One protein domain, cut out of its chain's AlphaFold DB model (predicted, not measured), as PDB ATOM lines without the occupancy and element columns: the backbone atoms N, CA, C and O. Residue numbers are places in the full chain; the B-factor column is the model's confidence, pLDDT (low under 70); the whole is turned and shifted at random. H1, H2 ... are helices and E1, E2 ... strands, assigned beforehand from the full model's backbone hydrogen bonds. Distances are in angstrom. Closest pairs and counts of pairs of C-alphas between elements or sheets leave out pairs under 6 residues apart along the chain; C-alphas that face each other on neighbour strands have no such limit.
ATOM      1  N   MET A   3      10.138 -22.061  -1.151       97.56
ATOM      2  CA  MET A   3      11.092 -21.437  -0.235       97.56
ATOM      3  C   MET A   3      10.498 -21.067   1.128       97.56
ATOM      4  O   MET A   3       9.329 -20.696   1.247       97.56
ATOM      5  N   GLU A   4      11.346 -21.083   2.150       97.56
ATOM      6  CA  GLU A   4      11.056 -20.554   3.482       97.56
ATOM      7  C   GLU A   4      12.232 -19.699   3.973       97.56
ATOM      8  O   GLU A   4      13.389 -20.125   3.924       97.56
ATOM      9  N   ARG A   5      11.931 -18.497   4.480       97.56
ATOM     10  CA  ARG A   5      12.876 -17.685   5.261       97.56
ATOM     11  C   ARG A   5      12.527 -17.821   6.737       97.56
ATOM     12  O   ARG A   5      11.361 -17.697   7.108       97.56
ATOM     13  N   THR A   6      13.518 -18.065   7.588       96.12
ATOM     14  CA  THR A   6      13.290 -18.346   9.009       96.12
ATOM     15  C   THR A   6      14.360 -17.727   9.909       96.12
ATOM     16  O   THR A   6      15.550 -17.776   9.598       96.12
ATOM     17  N   PRO A   7      13.990 -17.179  11.081       95.50
ATOM     18  CA  PRO A   7      14.950 -16.759  12.092       95.50
ATOM     19  C   PRO A   7      15.272 -17.882  13.096       95.50
ATOM     20  O   PRO A   7      15.801 -17.572  14.170       95.50
ATOM     21  N   TYR A   8      14.915 -19.144  12.804       94.62
ATOM     22  CA  TYR A   8      14.925 -20.280  13.748       94.62
ATOM     23  C   TYR A   8      15.873 -21.436  13.383       94.62
ATOM     24  O   TYR A   8      15.684 -22.541  13.882       94.62
ATOM     25  N   ASN A   9      16.908 -21.167  12.586       95.38
ATOM     26  CA  ASN A   9      17.890 -22.105  12.041       95.38
ATOM     27  C   ASN A   9      17.291 -22.881  10.883       95.38
ATOM     28  O   ASN A   9      16.510 -23.809  11.085       95.38
ATOM     29  N   LYS A  10      17.724 -22.543   9.672       95.62
ATOM     30  CA  LYS A  10      17.325 -23.217   8.436       95.62
ATOM     31  C   LYS A  10      17.655 -24.713   8.413       95.62
ATOM     32  O   LYS A  10      17.178 -25.400   7.522       95.62
ATOM     33  N   GLU A  11      18.493 -25.201   9.333       95.19
ATOM     34  CA  GLU A  11      18.892 -26.612   9.463       95.19
ATOM     35  C   GLU A  11      18.137 -27.346  10.581       95.19
ATOM     36  O   GLU A  11      18.148 -28.575  10.626       95.19
ATOM     37  N   ALA A  12      17.454 -26.625  11.475       92.94
ATOM     38  CA  ALA A  12      16.688 -27.243  12.549       92.94
ATOM     39  C   ALA A  12      15.286 -27.666  12.069       92.94
ATOM     40  O   ALA A  12      14.693 -26.996  11.220       92.94
ATOM     41  N   PRO A  13      14.702 -28.738  12.637       89.38
ATOM     42  CA  PRO A  13      13.297 -29.064  12.412       89.38
ATOM     43  C   PRO A  13      12.385 -27.890  12.796       89.38
ATOM     44  O   PRO A  13      12.476 -27.370  13.917       89.38
ATOM     45  N   SER A  14      11.485 -27.487  11.895       86.56
ATOM     46  CA  SER A  14      10.476 -26.468  12.196       86.56
ATOM     47  C   SER A  14       9.493 -26.976  13.249       86.56
ATOM     48  O   SER A  14       9.268 -28.171  13.433       86.56
ATOM     49  N   ARG A  15       8.865 -26.028  13.944       81.81
ATOM     50  CA  ARG A  15       7.752 -26.309  14.854       81.81
ATOM     51  C   ARG A  15       6.446 -26.619  14.116       81.81
ATOM     52  O   ARG A  15       5.576 -27.219  14.734       81.81
ATOM     53  N   SER A  16       6.313 -26.213  12.850       81.31
ATOM     54  CA  SER A  16       5.119 -26.457  12.023       81.31
ATOM     55  C   SER A  16       5.149 -27.773  11.259       81.31
ATOM     56  O   SER A  16       4.110 -28.237  10.804       81.31
ATOM     57  N   GLU A  17       6.321 -28.375  11.082       86.69
ATOM     58  CA  GLU A  17       6.472 -29.529  10.200       86.69
ATOM     59  C   GLU A  17       6.418 -30.813  11.001       86.69
ATOM     60  O   GLU A  17       7.430 -31.381  11.422       86.69
ATOM     61  N   LEU A  18       5.180 -31.224  11.243       87.25
ATOM     62  CA  LEU A  18       4.839 -32.423  11.974       87.25
ATOM     63  C   LEU A  18       4.146 -33.407  11.036       87.25
ATOM     64  O   LEU A  18       3.315 -33.026  10.212       87.25
ATOM     65  N   THR A  19       4.446 -34.692  11.192       86.75
ATOM     66  CA  THR A  19       3.607 -35.752  10.631       86.75
ATOM     67  C   THR A  19       2.227 -35.737  11.295       86.75
ATOM     68  O   THR A  19       2.039 -35.162  12.370       86.75
ATOM     69  N   VAL A  20       1.264 -36.464  10.721       86.81
ATOM     70  CA  VAL A  20      -0.065 -36.676  11.336       86.81
ATOM     71  C   VAL A  20       0.040 -37.274  12.749       86.81
ATOM     72  O   VAL A  20      -0.813 -37.034  13.596       86.81
ATOM     73  N   THR A  21       1.112 -38.022  13.029       89.62
ATOM     74  CA  THR A  21       1.394 -38.619  14.343       89.62
ATOM     75  C   THR A  21       2.165 -37.695  15.293       89.62
ATOM     76  O   THR A  21       2.495 -38.103  16.404       89.62
ATOM     77  N   GLY A  22       2.459 -36.455  14.886       86.25
ATOM     78  CA  GLY A  22       3.157 -35.458  15.700       86.25
ATOM     79  C   GLY A  22       4.685 -35.579  15.698       86.25
ATOM     80  O   GLY A  22       5.347 -34.912  16.494       86.25
ATOM     81  N   HIS A  23       5.267 -36.411  14.829       88.94
ATOM     82  CA  HIS A  23       6.719 -36.506  14.696       88.94
ATOM     83  C   HIS A  23       7.263 -35.296  13.935       88.94
ATOM     84  O   HIS A  23       6.727 -34.935  12.891       88.94
ATOM     85  N   LYS A  24       8.335 -34.681  14.444       90.50
ATOM     86  CA  LYS A  24       9.003 -33.574  13.754       90.50
ATOM     87  C   LYS A  24       9.756 -34.086  12.543       90.50
ATOM     88  O   LYS A  24      10.592 -34.968  12.681       90.50
ATOM     89  N   ILE A  25       9.503 -33.465  11.405       92.88
ATOM     90  CA  ILE A  25      10.186 -33.768  10.155       92.88
ATOM     91  C   ILE A  25      11.463 -32.922  10.091       92.88
ATOM     92  O   ILE A  25      11.461 -31.722  10.399       92.88
ATOM     93  N   SER A  26      12.581 -33.545   9.730       93.62
ATOM     94  CA  SER A  26      13.833 -32.835   9.482       93.62
ATOM     95  C   SER A  26      13.742 -31.968   8.221       93.62
ATOM     96  O   SER A  26      12.913 -32.179   7.337       93.62
ATOM     97  N   ARG A  27      14.636 -30.981   8.099       93.12
ATOM     98  CA  ARG A  27      14.727 -30.150   6.884       93.12
ATOM     99  C   ARG A  27      15.017 -30.976   5.636       93.12
ATOM    100  O   ARG A  27      14.518 -30.651   4.565       93.12
ATOM    101  N   GLU A  28      15.820 -32.027   5.780       94.12
ATOM    102  CA  GLU A  28      16.180 -32.921   4.685       94.12
ATOM    103  C   GLU A  28      14.982 -33.750   4.223       94.12
ATOM    104  O   GLU A  28      14.707 -33.805   3.029       94.12
ATOM    105  N   GLU A  29      14.212 -34.320   5.152       94.75
ATOM    106  CA  GLU A  29      12.985 -35.053   4.823       94.75
ATOM    107  C   GLU A  29      11.936 -34.147   4.167       94.75
ATOM    108  O   GLU A  29      11.311 -34.545   3.183       94.75
ATOM    109  N   MET A  30      11.776 -32.908   4.650       93.62
ATOM    110  CA  MET A  30      10.872 -31.939   4.024       93.62
ATOM    111  C   MET A  30      11.346 -31.544   2.620       93.62
ATOM    112  O   MET A  30      10.560 -31.555   1.670       93.62
ATOM    113  N   ALA A  31      12.637 -31.231   2.458       95.38
ATOM    114  CA  ALA A  31      13.213 -30.948   1.146       95.38
ATOM    115  C   ALA A  31      13.010 -32.130   0.195       95.38
ATOM    116  O   ALA A  31      12.605 -31.932  -0.950       95.38
ATOM    117  N   LYS A  32      13.233 -33.358   0.678       96.44
ATOM    118  CA  LYS A  32      13.014 -34.580  -0.089       96.44
ATOM    119  C   LYS A  32      11.558 -34.714  -0.533       96.44
ATOM    120  O   LYS A  32      11.335 -35.005  -1.700       96.44
ATOM    121  N   ALA A  33      10.584 -34.442   0.334       94.62
ATOM    122  CA  ALA A  33       9.170 -34.485  -0.041       94.62
ATOM    123  C   ALA A  33       8.835 -33.502  -1.181       94.62
ATOM    124  O   ALA A  33       8.133 -33.866  -2.124       94.62
ATOM    125  N   PHE A  34       9.376 -32.277  -1.145       96.75
ATOM    126  CA  PHE A  34       9.205 -31.313  -2.238       96.75
ATOM    127  C   PHE A  34       9.917 -31.737  -3.525       96.75
ATOM    128  O   PHE A  34       9.340 -31.619  -4.607       96.75
ATOM    129  N   VAL A  35      11.143 -32.252  -3.415       97.81
ATOM    130  CA  VAL A  35      11.933 -32.728  -4.561       97.81
ATOM    131  C   VAL A  35      11.267 -33.927  -5.229       97.81
ATOM    132  O   VAL A  35      11.125 -33.929  -6.450       97.81
ATOM    133  N   ASP A  36      10.786 -34.896  -4.449       98.19
ATOM    134  CA  ASP A  36      10.047 -36.060  -4.951       98.19
ATOM    135  C   ASP A  36       8.736 -35.634  -5.647       98.19
ATOM    136  O   ASP A  36       8.290 -36.287  -6.589       98.19
ATOM    137  N   ALA A  37       8.150 -34.498  -5.247       97.81
ATOM    138  CA  ALA A  37       6.996 -33.875  -5.901       97.81
ATOM    139  C   ALA A  37       7.354 -32.964  -7.100       97.81
ATOM    140  O   ALA A  37       6.465 -32.337  -7.680       97.81
ATOM    141  N   GLY A  38       8.629 -32.872  -7.489       97.81
ATOM    142  CA  GLY A  38       9.088 -32.103  -8.653       97.81
ATOM    143  C   GLY A  38       9.406 -30.627  -8.386       97.81
ATOM    144  O   GLY A  38       9.519 -29.842  -9.331       97.81
ATOM    145  N   PHE A  39       9.562 -30.220  -7.124       98.25
ATOM    146  CA  PHE A  39       9.939 -28.856  -6.748       98.25
ATOM    147  C   PHE A  39      11.388 -28.789  -6.252       98.25
ATOM    148  O   PHE A  39      11.795 -29.546  -5.379       98.25
ATOM    149  N   ALA A  40      12.154 -27.793  -6.706       97.94
ATOM    150  CA  ALA A  40      13.325 -27.349  -5.947       97.94
ATOM    151  C   ALA A  40      12.884 -26.732  -4.602       97.94
ATOM    152  O   ALA A  40      11.804 -26.136  -4.531       97.94
ATOM    153  N   CYS A  41      13.720 -26.837  -3.567       97.12
ATOM    154  CA  CYS A  41      13.435 -26.350  -2.214       97.12
ATOM    155  C   CYS A  41      14.581 -25.471  -1.687       97.12
ATOM    156  O   CYS A  41      15.747 -25.827  -1.850       97.12
ATOM    157  N   ALA A  42      14.263 -24.351  -1.033       97.38
ATOM    158  CA  ALA A  42      15.246 -23.464  -0.410       97.38
ATOM    159  C   ALA A  42      14.828 -23.041   1.009       97.38
ATOM    160  O   ALA A  42      13.765 -22.459   1.208       97.38
ATOM    161  N   PHE A  43      15.703 -23.275   1.986       97.56
ATOM    162  CA  PHE A  43      15.563 -22.767   3.352       97.56
ATOM    163  C   PHE A  43      16.638 -21.716   3.611       97.56
ATOM    164  O   PHE A  43      17.822 -21.974   3.379       97.56
ATOM    165  N   GLN A  44      16.246 -20.543   4.100       98.12
ATOM    166  CA  GLN A  44      17.152 -19.417   4.316       98.12
ATOM    167  C   GLN A  44      17.075 -18.911   5.757       98.12
ATOM    168  O   GLN A  44      15.991 -18.673   6.286       98.12
ATOM    169  N   ASP A  45      18.238 -18.695   6.372       98.25
ATOM    170  CA  ASP A  45      18.328 -17.976   7.640       98.25
ATOM    171  C   ASP A  45      18.132 -16.470   7.402       98.25
ATOM    172  O   ASP A  45      18.805 -15.882   6.549       98.25
ATOM    173  N   CYS A  46      17.263 -15.824   8.182       98.19
ATOM    174  CA  CYS A  46      17.146 -14.360   8.183       98.19
ATOM    175  C   CYS A  46      18.495 -13.689   8.519       98.19
ATOM    176  O   CYS A  46      19.342 -14.261   9.211       98.19
ATOM    177  N   ARG A  47      18.690 -12.445   8.068       98.12
ATOM    178  CA  ARG A  47      19.908 -11.655   8.313       98.12
ATOM    179  C   ARG A  47      20.315 -11.655   9.790       98.12
ATOM    180  O   ARG A  47      19.495 -11.437  10.679       98.12
ATOM    181  N   GLY A  48      21.599 -11.893  10.055       96.38
ATOM    182  CA  GLY A  48      22.167 -11.959  11.404       96.38
ATOM    183  C   GLY A  48      21.662 -13.119  12.270       96.38
ATOM    184  O   GLY A  48      21.780 -13.054  13.498       96.38
ATOM    185  N   ARG A  49      21.069 -14.160  11.668       95.81
ATOM    186  CA  ARG A  49      20.655 -15.399  12.340       95.81
ATOM    187  C   ARG A  49      21.496 -16.567  11.835       95.81
ATOM    188  O   ARG A  49      21.671 -16.733  10.634       95.81
ATOM    189  N   TYR A  50      21.962 -17.398  12.765       95.88
ATOM    190  CA  TYR A  50      22.718 -18.626  12.490       95.88
ATOM    191  C   TYR A  50      23.837 -18.419  11.465       95.88
ATOM    192  O   TYR A  50      24.821 -17.758  11.785       95.88
ATOM    193  N   LYS A  51      23.712 -18.983  10.257       97.50
ATOM    194  CA  LYS A  51      24.761 -18.916   9.233       97.50
ATOM    195  C   LYS A  51      24.695 -17.649   8.372       97.50
ATOM    196  O   LYS A  51      25.639 -17.391   7.629       97.50
ATOM    197  N   SER A  52      23.629 -16.855   8.470       98.19
ATOM    198  CA  SER A  52      23.508 -15.577   7.762       98.19
ATOM    199  C   SER A  52      24.271 -14.464   8.478       98.19
ATOM    200  O   SER A  52      24.140 -14.262   9.687       98.19
ATOM    201  N   THR A  53      25.050 -13.701   7.713       98.06
ATOM    202  CA  THR A  53      25.826 -12.556   8.209       98.06
ATOM    203  C   THR A  53      24.940 -11.325   8.464       98.06
ATOM    204  O   THR A  53      23.732 -11.328   8.209       98.06
ATOM    205  N   GLY A  54      25.540 -10.250   8.985       96.62
ATOM    206  CA  GLY A  54      24.861  -8.984   9.278       96.62
ATOM    207  C   GLY A  54      24.291  -8.908  10.696       96.62
ATOM    208  O   GLY A  54      24.607  -9.721  11.564       96.62
ATOM    209  N   THR A  55      23.450  -7.903  10.936       95.75
ATOM    210  CA  THR A  55      22.827  -7.666  12.244       95.75
ATOM    211  C   THR A  55      21.350  -8.010  12.180       95.75
ATOM    212  O   THR A  55      20.629  -7.471  11.347       95.75
ATOM    213  N   PHE A  56      20.904  -8.887  13.079       94.25
ATOM    214  CA  PHE A  56      19.488  -9.190  13.218       94.25
ATOM    215  C   PHE A  56      18.772  -8.053  13.946       94.25
ATOM    216  O   PHE A  56      19.017  -7.825  15.136       94.25
ATOM    217  N   THR A  57      17.849  -7.414  13.236       93.38
ATOM    218  CA  THR A  57      16.854  -6.504  13.796       93.38
ATOM    219  C   THR A  57      15.480  -7.027  13.409       93.38
ATOM    220  O   THR A  57      15.180  -7.264  12.241       93.38
ATOM    221  N   LYS A  58      14.651  -7.265  14.422       91.12
ATOM    222  CA  LYS A  58      13.363  -7.927  14.261       91.12
ATOM    223  C   LYS A  58      12.443  -7.139  13.313       91.12
ATOM    224  O   LYS A  58      12.137  -5.983  13.584       91.12
ATOM    225  N   TYR A  59      11.976  -7.807  12.257       90.56
ATOM    226  CA  TYR A  59      11.028  -7.342  11.230       90.56
ATOM    227  C   TYR A  59      11.461  -6.188  10.315       90.56
ATOM    228  O   TYR A  59      10.668  -5.787   9.470       90.56
ATOM    229  N   THR A  60      12.673  -5.647  10.429       90.81
ATOM    230  CA  THR A  60      13.023  -4.411   9.706       90.81
ATOM    231  C   THR A  60      13.563  -4.623   8.299       90.81
ATOM    232  O   THR A  60      13.318  -3.783   7.451       90.81
ATOM    233  N   ASN A  61      14.311  -5.702   8.052       95.31
ATOM    234  CA  ASN A  61      14.990  -5.943   6.764       95.31
ATOM    235  C   ASN A  61      14.338  -7.058   5.940       95.31
ATOM    236  O   ASN A  61      14.881  -7.520   4.945       95.31
ATOM    237  N   GLU A  62      13.201  -7.565   6.405       96.81
ATOM    238  CA  GLU A  62      12.658  -8.830   5.920       96.81
ATOM    239  C   GLU A  62      12.012  -8.712   4.540       96.81
ATOM    240  O   GLU A  62      11.928  -9.710   3.823       96.81
ATOM    241  N   ALA A  63      11.567  -7.504   4.186       97.31
ATOM    242  CA  ALA A  63      10.957  -7.216   2.902       97.31
ATOM    243  C   ALA A  63      12.006  -7.230   1.783       97.31
ATOM    244  O   ALA A  63      11.903  -8.025   0.850       97.31
ATOM    245  N   GLU A  64      13.046  -6.411   1.926       98.50
ATOM    246  CA  GLU A  64      14.136  -6.267   0.961       98.50
ATOM    247  C   GLU A  64      14.958  -7.554   0.860       98.50
ATOM    248  O   GLU A  64      15.176  -8.060  -0.236       98.50
ATOM    249  N   ASP A  65      15.320  -8.167   1.995       98.69
ATOM    250  CA  ASP A  65      16.087  -9.417   1.977       98.69
ATOM    251  C   ASP A  65      15.308 -10.548   1.284       98.69
ATOM    252  O   ASP A  65      15.894 -11.411   0.625       98.69
ATOM    253  N   GLY A  66      13.979 -10.579   1.443       98.38
ATOM    254  CA  GLY A  66      13.128 -11.536   0.741       98.38
ATOM    255  C   GLY A  66      13.034 -11.248  -0.759       98.38
ATOM    256  O   GLY A  66      13.070 -12.184  -1.559       98.38
ATOM    257  N   PHE A  67      12.949  -9.969  -1.137       98.75
ATOM    258  CA  PHE A  67      12.917  -9.537  -2.532       98.75
ATOM    259  C   PHE A  67      14.192  -9.966  -3.262       98.75
ATOM    260  O   PHE A  67      14.110 -10.686  -4.256       98.75
ATOM    261  N   ASP A  68      15.355  -9.638  -2.697       98.81
ATOM    262  CA  ASP A  68      16.666 -10.006  -3.244       98.81
ATOM    263  C   ASP A  68      16.826 -11.529  -3.339       98.81
ATOM    264  O   ASP A  68      17.400 -12.063  -4.291       98.81
ATOM    265  N   THR A  69      16.275 -12.260  -2.364       98.69
ATOM    266  CA  THR A  69      16.262 -13.726  -2.394       98.69
ATOM    267  C   THR A  69      15.449 -14.245  -3.577       98.69
ATOM    268  O   THR A  69      15.911 -15.146  -4.275       98.69
ATOM    269  N   CYS A  70      14.268 -13.682  -3.844       98.81
ATOM    270  CA  CYS A  70      13.459 -14.067  -5.000       98.81
ATOM    271  C   CYS A  70      14.140 -13.716  -6.326       98.81
ATOM    272  O   CYS A  70      14.195 -14.577  -7.204       98.81
ATOM    273  N   GLU A  71      14.710 -12.510  -6.450       98.75
ATOM    274  CA  GLU A  71      15.517 -12.106  -7.612       98.75
ATOM    275  C   GLU A  71      16.627 -13.114  -7.892       98.75
ATOM    276  O   GLU A  71      16.772 -13.586  -9.019       98.75
ATOM    277  N   TRP A  72      17.380 -13.507  -6.864       98.75
ATOM    278  CA  TRP A  72      18.435 -14.497  -7.024       98.75
ATOM    279  C   TRP A  72      17.879 -15.864  -7.440       98.75
ATOM    280  O   TRP A  72      18.411 -16.497  -8.354       98.75
ATOM    281  N   LEU A  73      16.795 -16.318  -6.801       98.69
ATOM    282  CA  LEU A  73      16.196 -17.631  -7.044       98.69
ATOM    283  C   LEU A  73      15.669 -17.792  -8.472       98.69
ATOM    284  O   LEU A  73      15.856 -18.857  -9.059       98.69
ATOM    285  N   ILE A  74      15.035 -16.771  -9.055       98.50
ATOM    286  CA  ILE A  74      14.498 -16.875 -10.422       98.50
ATOM    287  C   ILE A  74      15.583 -16.990 -11.499       98.50
ATOM    288  O   ILE A  74      15.291 -17.473 -12.589       98.50
ATOM    289  N   GLN A  75      16.823 -16.588 -11.201       98.44
ATOM    290  CA  GLN A  75      17.961 -16.707 -12.124       98.44
ATOM    291  C   GLN A  75      18.609 -18.097 -12.098       98.44
ATOM    292  O   GLN A  75      19.502 -18.384 -12.895       98.44
ATOM    293  N   GLN A  76      18.202 -18.967 -11.171       98.50
ATOM    294  CA  GLN A  76      18.813 -20.282 -11.035       98.50
ATOM    295  C   GLN A  76      18.273 -21.247 -12.099       98.50
ATOM    296  O   GLN A  76      17.064 -21.292 -12.320       98.50
ATOM    297  N   PRO A  77      19.122 -22.097 -12.710       97.81
ATOM    298  CA  PRO A  77      18.706 -22.987 -13.804       97.81
ATOM    299  C   PRO A  77      17.674 -24.044 -13.381       97.81
ATOM    300  O   PRO A  77      16.978 -24.613 -14.216       97.81
ATOM    301  N   TRP A  78      17.575 -24.316 -12.081       96.81
ATOM    302  CA  TRP A  78      16.609 -25.237 -11.480       96.81
ATOM    303  C   TRP A  78      15.310 -24.545 -11.028       96.81
ATOM    304  O   TRP A  78      14.403 -25.203 -10.514       96.81
ATOM    305  N   CYS A  79      15.193 -23.227 -11.207       98.06
ATOM    306  CA  CYS A  79      13.968 -22.480 -10.967       98.06
ATOM    307  C   CYS A  79      13.240 -22.231 -12.292       98.06
ATOM    308  O   CYS A  79      13.789 -21.674 -13.234       98.06
ATOM    309  N   ASN A  80      11.960 -22.591 -12.362       97.88
ATOM    310  CA  ASN A  80      11.119 -22.361 -13.541       97.88
ATOM    311  C   ASN A  80      10.464 -20.963 -13.554       97.88
ATOM    312  O   ASN A  80       9.387 -20.790 -14.123       97.88
ATOM    313  N   GLY A  81      11.055 -19.993 -12.851       98.19
ATOM    314  CA  GLY A  81      10.519 -18.639 -12.689       98.19
ATOM    315  C   GLY A  81       9.315 -18.519 -11.747       98.19
ATOM    316  O   GLY A  81       8.781 -17.424 -11.604       98.19
ATOM    317  N   LYS A  82       8.871 -19.610 -11.100       98.62
ATOM    318  CA  LYS A  82       7.770 -19.597 -10.122       98.62
ATOM    319  C   LYS A  82       8.242 -20.022  -8.736       98.62
ATOM    320  O   LYS A  82       8.760 -21.128  -8.540       98.62
ATOM    321  N   ILE A  83       7.978 -19.168  -7.757       98.81
ATOM    322  CA  ILE A  83       8.335 -19.325  -6.353       98.81
ATOM    323  C   ILE A  83       7.045 -19.403  -5.534       98.81
ATOM    324  O   ILE A  83       6.245 -18.468  -5.506       98.81
ATOM    325  N   GLY A  84       6.836 -20.543  -4.880       98.50
ATOM    326  CA  GLY A  84       5.885 -20.675  -3.784       98.50
ATOM    327  C   GLY A  84       6.608 -20.453  -2.462       98.50
ATOM    328  O   GLY A  84       7.721 -20.950  -2.285       98.50
ATOM    329  N   THR A  85       5.998 -19.732  -1.530       98.00
ATOM    330  CA  THR A  85       6.554 -19.577  -0.184       98.00
ATOM    331  C   THR A  85       5.707 -20.261   0.867       98.00
ATOM    332  O   THR A  85       4.498 -20.425   0.707       98.00
ATOM    333  N   MET A  86       6.355 -20.648   1.960       95.94
ATOM    334  CA  MET A  86       5.689 -21.155   3.152       95.94
ATOM    335  C   MET A  86       6.316 -20.585   4.426       95.94
ATOM    336  O   MET A  86       7.423 -20.034   4.385       95.94
ATOM    337  N   GLY A  87       5.603 -20.708   5.546       94.50
ATOM    338  CA  GLY A  87       6.163 -20.455   6.871       94.50
ATOM    339  C   GLY A  87       5.118 -20.377   7.982       94.50
ATOM    340  O   GLY A  87       3.962 -20.044   7.739       94.50
ATOM    341  N   LEU A  88       5.561 -20.638   9.215       94.12
ATOM    342  CA  LEU A  88       4.793 -20.457  10.451       94.12
ATOM    343  C   LEU A  88       5.318 -19.259  11.256       94.12
ATOM    344  O   LEU A  88       6.529 -19.089  11.432       94.12
ATOM    345  N   SER A  89       4.410 -18.474  11.837       92.94
ATOM    346  CA  SER A  89       4.733 -17.401  12.787       92.94
ATOM    347  C   SER A  89       5.702 -16.370  12.190       92.94
ATOM    348  O   SER A  89       5.348 -15.695  11.228       92.94
ATOM    349  N   TYR A  90       6.933 -16.229  12.701       94.19
ATOM    350  CA  TYR A  90       7.915 -15.307  12.116       94.19
ATOM    351  C   TYR A  90       8.208 -15.627  10.651       94.19
ATOM    352  O   TYR A  90       8.257 -14.699   9.850       94.19
ATOM    353  N   ALA A  91       8.307 -16.907  10.278       95.50
ATOM    354  CA  ALA A  91       8.497 -17.280   8.881       95.50
ATOM    355  C   ALA A  91       7.321 -16.788   8.014       95.50
ATOM    356  O   ALA A  91       7.546 -16.219   6.955       95.50
ATOM    357  N   ALA A  92       6.075 -16.858   8.498       95.44
ATOM    358  CA  ALA A  92       4.935 -16.249   7.801       95.44
ATOM    359  C   ALA A  92       5.034 -14.711   7.719       95.44
ATOM    360  O   ALA A  92       4.771 -14.132   6.666       95.44
ATOM    361  N   HIS A  93       5.445 -14.032   8.800       95.12
ATOM    362  CA  HIS A  93       5.610 -12.570   8.800       95.12
ATOM    363  C   HIS A  93       6.605 -12.094   7.738       95.12
ATOM    364  O   HIS A  93       6.329 -11.107   7.059       95.12
ATOM    365  N   VAL A  94       7.731 -12.792   7.564       96.06
ATOM    366  CA  VAL A  94       8.745 -12.385   6.579       96.06
ATOM    367  C   VAL A  94       8.318 -12.650   5.143       96.06
ATOM    368  O   VAL A  94       8.656 -11.847   4.278       96.06
ATOM    369  N   GLN A  95       7.519 -13.694   4.884       95.81
ATOM    370  CA  GLN A  95       6.943 -13.883   3.549       95.81
ATOM    371  C   GLN A  95       5.955 -12.767   3.200       95.81
ATOM    372  O   GLN A  95       5.954 -12.290   2.068       95.81
ATOM    373  N   MET A  96       5.142 -12.315   4.163       95.88
ATOM    374  CA  MET A  96       4.238 -11.182   3.942       95.88
ATOM    375  C   MET A  96       4.999  -9.873   3.727       95.88
ATOM    376  O   MET A  96       4.673  -9.137   2.803       95.88
ATOM    377  N   ALA A  97       6.028  -9.603   4.536       95.88
ATOM    378  CA  ALA A  97       6.861  -8.411   4.384       95.88
ATOM    379  C   ALA A  97       7.496  -8.348   2.987       95.88
ATOM    380  O   ALA A  97       7.415  -7.322   2.317       95.88
ATOM    381  N   MET A  98       8.058  -9.467   2.527       96.88
ATOM    382  CA  MET A  98       8.591  -9.612   1.176       96.88
ATOM    383  C   MET A  98       7.523  -9.356   0.105       96.88
ATOM    384  O   MET A  98       7.762  -8.595  -0.828       96.88
ATOM    385  N   ALA A  99       6.338  -9.961   0.236       97.19
ATOM    386  CA  ALA A  99       5.265  -9.843  -0.751       97.19
ATOM    387  C   ALA A  99       4.778  -8.397  -0.960       97.19
ATOM    388  O   ALA A  99       4.374  -8.052  -2.069       97.19
ATOM    389  N   CYS A 100       4.874  -7.536   0.061       96.44
ATOM    390  CA  CYS A 100       4.549  -6.110  -0.055       96.44
ATOM    391  C   CYS A 100       5.404  -5.367  -1.095       96.44
ATOM    392  O   CYS A 100       4.983  -4.316  -1.574       96.44
ATOM    393  N   LEU A 101       6.577  -5.898  -1.460       98.12
ATOM    394  CA  LEU A 101       7.450  -5.326  -2.489       98.12
ATOM    395  C   LEU A 101       7.232  -5.931  -3.883       98.12
ATOM    396  O   LEU A 101       7.964  -5.590  -4.807       98.12
ATOM    397  N   ASN A 102       6.239  -6.811  -4.050       98.12
ATOM    398  CA  ASN A 102       5.950  -7.504  -5.309       98.12
ATOM    399  C   ASN A 102       7.207  -8.160  -5.938       98.12
ATOM    400  O   ASN A 102       7.602  -7.810  -7.054       98.12
ATOM    401  N   PRO A 103       7.872  -9.084  -5.218       98.44
ATOM    402  CA  PRO A 103       9.110  -9.709  -5.669       98.44
ATOM    403  C   PRO A 103       8.881 -10.561  -6.923       98.44
ATOM    404  O   PRO A 103       7.811 -11.165  -7.086       98.44
ATOM    405  N   PRO A 104       9.877 -10.672  -7.814       98.50
ATOM    406  CA  PRO A 104       9.679 -11.399  -9.051       98.50
ATOM    407  C   PRO A 104       9.537 -12.903  -8.804       98.50
ATOM    408  O   PRO A 104      10.162 -13.492  -7.925       98.50
ATOM    409  N   GLY A 105       8.683 -13.532  -9.607       98.38
ATOM    410  CA  GLY A 105       8.433 -14.970  -9.561       98.38
ATOM    411  C   GLY A 105       7.547 -15.447  -8.407       98.38
ATOM    412  O   GLY A 105       7.162 -16.616  -8.421       98.38
ATOM    413  N   LEU A 106       7.174 -14.597  -7.443       98.62
ATOM    414  CA  LEU A 106       6.251 -14.984  -6.374       98.62
ATOM    415  C   LEU A 106       4.878 -15.350  -6.954       98.62
ATOM    416  O   LEU A 106       4.164 -14.510  -7.490       98.62
ATOM    417  N   ALA A 107       4.515 -16.626  -6.839       98.44
ATOM    418  CA  ALA A 107       3.309 -17.184  -7.443       98.44
ATOM    419  C   ALA A 107       2.272 -17.633  -6.407       98.44
ATOM    420  O   ALA A 107       1.082 -17.701  -6.711       98.44
ATOM    421  N   THR A 108       2.698 -18.004  -5.197       98.19
ATOM    422  CA  THR A 108       1.812 -18.512  -4.135       98.19
ATOM    423  C   THR A 108       2.467 -18.336  -2.770       98.19
ATOM    424  O   THR A 108       3.691 -18.404  -2.657       98.19
ATOM    425  N   MET A 109       1.656 -18.155  -1.728       97.81
ATOM    426  CA  MET A 109       2.106 -18.086  -0.340       97.81
ATOM    427  C   MET A 109       1.228 -18.967   0.549       97.81
ATOM    428  O   MET A 109       0.003 -18.862   0.507       97.81
ATOM    429  N   VAL A 110       1.852 -19.795   1.383       96.00
ATOM    430  CA  VAL A 110       1.196 -20.595   2.424       96.00
ATOM    431  C   VAL A 110       1.668 -20.087   3.781       96.00
ATOM    432  O   VAL A 110       2.728 -20.460   4.278       96.00
ATOM    433  N   MET A 111       0.894 -19.178   4.364       94.38
ATOM    434  CA  MET A 111       1.217 -18.556   5.646       94.38
ATOM    435  C   MET A 111       0.403 -19.190   6.766       94.38
ATOM    436  O   MET A 111      -0.824 -19.199   6.708       94.38
ATOM    437  N   ASP A 112       1.087 -19.662   7.804       92.56
ATOM    438  CA  ASP A 112       0.464 -20.188   9.014       92.56
ATOM    439  C   ASP A 112       0.714 -19.245  10.199       92.56
ATOM    440  O   ASP A 112       1.853 -18.869  10.496       92.56
ATOM    441  N   SER A 113      -0.367 -18.866  10.888       91.12
ATOM    442  CA  SER A 113      -0.349 -18.146  12.167       91.12
ATOM    443  C   SER A 113       0.615 -16.952  12.193       91.12
ATOM    444  O   SER A 113       1.369 -16.748  13.150       91.12
ATOM    445  N   GLY A 114       0.612 -16.169  11.115       90.56
ATOM    446  CA  GLY A 114       1.442 -14.987  10.945       90.56
ATOM    447  C   GLY A 114       1.010 -14.156   9.738       90.56
ATOM    448  O   GLY A 114      -0.124 -14.262   9.285       90.56
ATOM    449  N   GLY A 115       1.913 -13.306   9.246       88.25
ATOM    450  CA  GLY A 115       1.567 -12.199   8.350       88.25
ATOM    451  C   GLY A 115       0.906 -11.046   9.119       88.25
ATOM    452  O   GLY A 115      -0.142 -11.215   9.732       88.25
ATOM    453  N   PHE A 116       1.550  -9.877   9.153       86.12
ATOM    454  CA  PHE A 116       0.951  -8.681   9.755       86.12
ATOM    455  C   PHE A 116       0.394  -7.779   8.662       86.12
ATOM    456  O   PHE A 116       1.158  -7.290   7.835       86.12
ATOM    457  N   SER A 117      -0.904  -7.487   8.705       86.19
ATOM    458  CA  SER A 117      -1.469  -6.363   7.946       86.19
ATOM    459  C   SER A 117      -0.984  -5.022   8.505       86.19
ATOM    460  O   SER A 117      -0.696  -4.097   7.756       86.19
TER     461      SER A 117
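What this domain is: This is residues 3 to 117 of the 142 residues of the protein "Hydrolase, CocE/nonD family" of Vibrio ishigakensis (UniProt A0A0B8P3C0). Two pairs of parallel strands stand side by side as a small wall in the row E2, E1, E3, E4, with H2 and H3 over one side of it and H1 over the other, near E2. Long loops, residues 7 to 26 and 46 to 61, join the parts. The 115 printed residues follow the order E1 H1 E2 H2 E3 H3 E4; the class is mixed, helices and strands, with 55 residues, under half, in named elements. The whole is compact, with a radius of gyration of the C-alphas of 13.6 A and spans of 37 by 31 by 28 A.

Where its parts are: Strands E3, residues 83 to 88, and E4, residues 106 to 112, are each 17.2 A long; C-alpha 112 is at (0.464, -20.188, 9.014). E1, residues 3 to 6, is 10.0 A long and begins at C-alpha 3 (11.092, -21.437, -0.235); E2, residues 41 to 45, is 13.8 A long. Helix H2, residues 62 to 74, is 18.3 A long, H3, residues 90 to 99, 14.2 A, and H1, residues 27 to 36, 14.0 A.

How they stand to each other: E3 and E4 are parallel at 12 degrees, with N 110 and O 85 2.8 A apart, within hydrogen-bond range. E1 and E2 are parallel at 18 degrees, with N 4 and O 42 at 2.9 A. The closest C-alphas of E1 and E3, Met 3 and Thr 85, are 4.9 A apart. E1, H1, E2 and E3, H3, E4 are strand-helix-strand units, two parallel neighbour strands with a helix between, each with a right-handed crossover. H2, with residues 62 to 67 alone, touches H3; C-alphas 63 and 98 are closest, 3.8 A, and the lines stand only just about perpendicular, at 71 degrees. H1 is apart from E3 and E4 and touches no helix; its closest C-alpha to E2 is Ala 31, 5.7 A from Cys 41. In H1, H2 and H3 every O i to N i+4 pair is within hydrogen-bond range.

The domain as a whole: The farthest C-alphas, Thr 21 and Gln 75, are 38.1 A apart. The printed part has no cut; the links E1 to H1 and E2 to H2 are long. The mean pLDDT of the printed part is 95.2, and no printed residue is under 70.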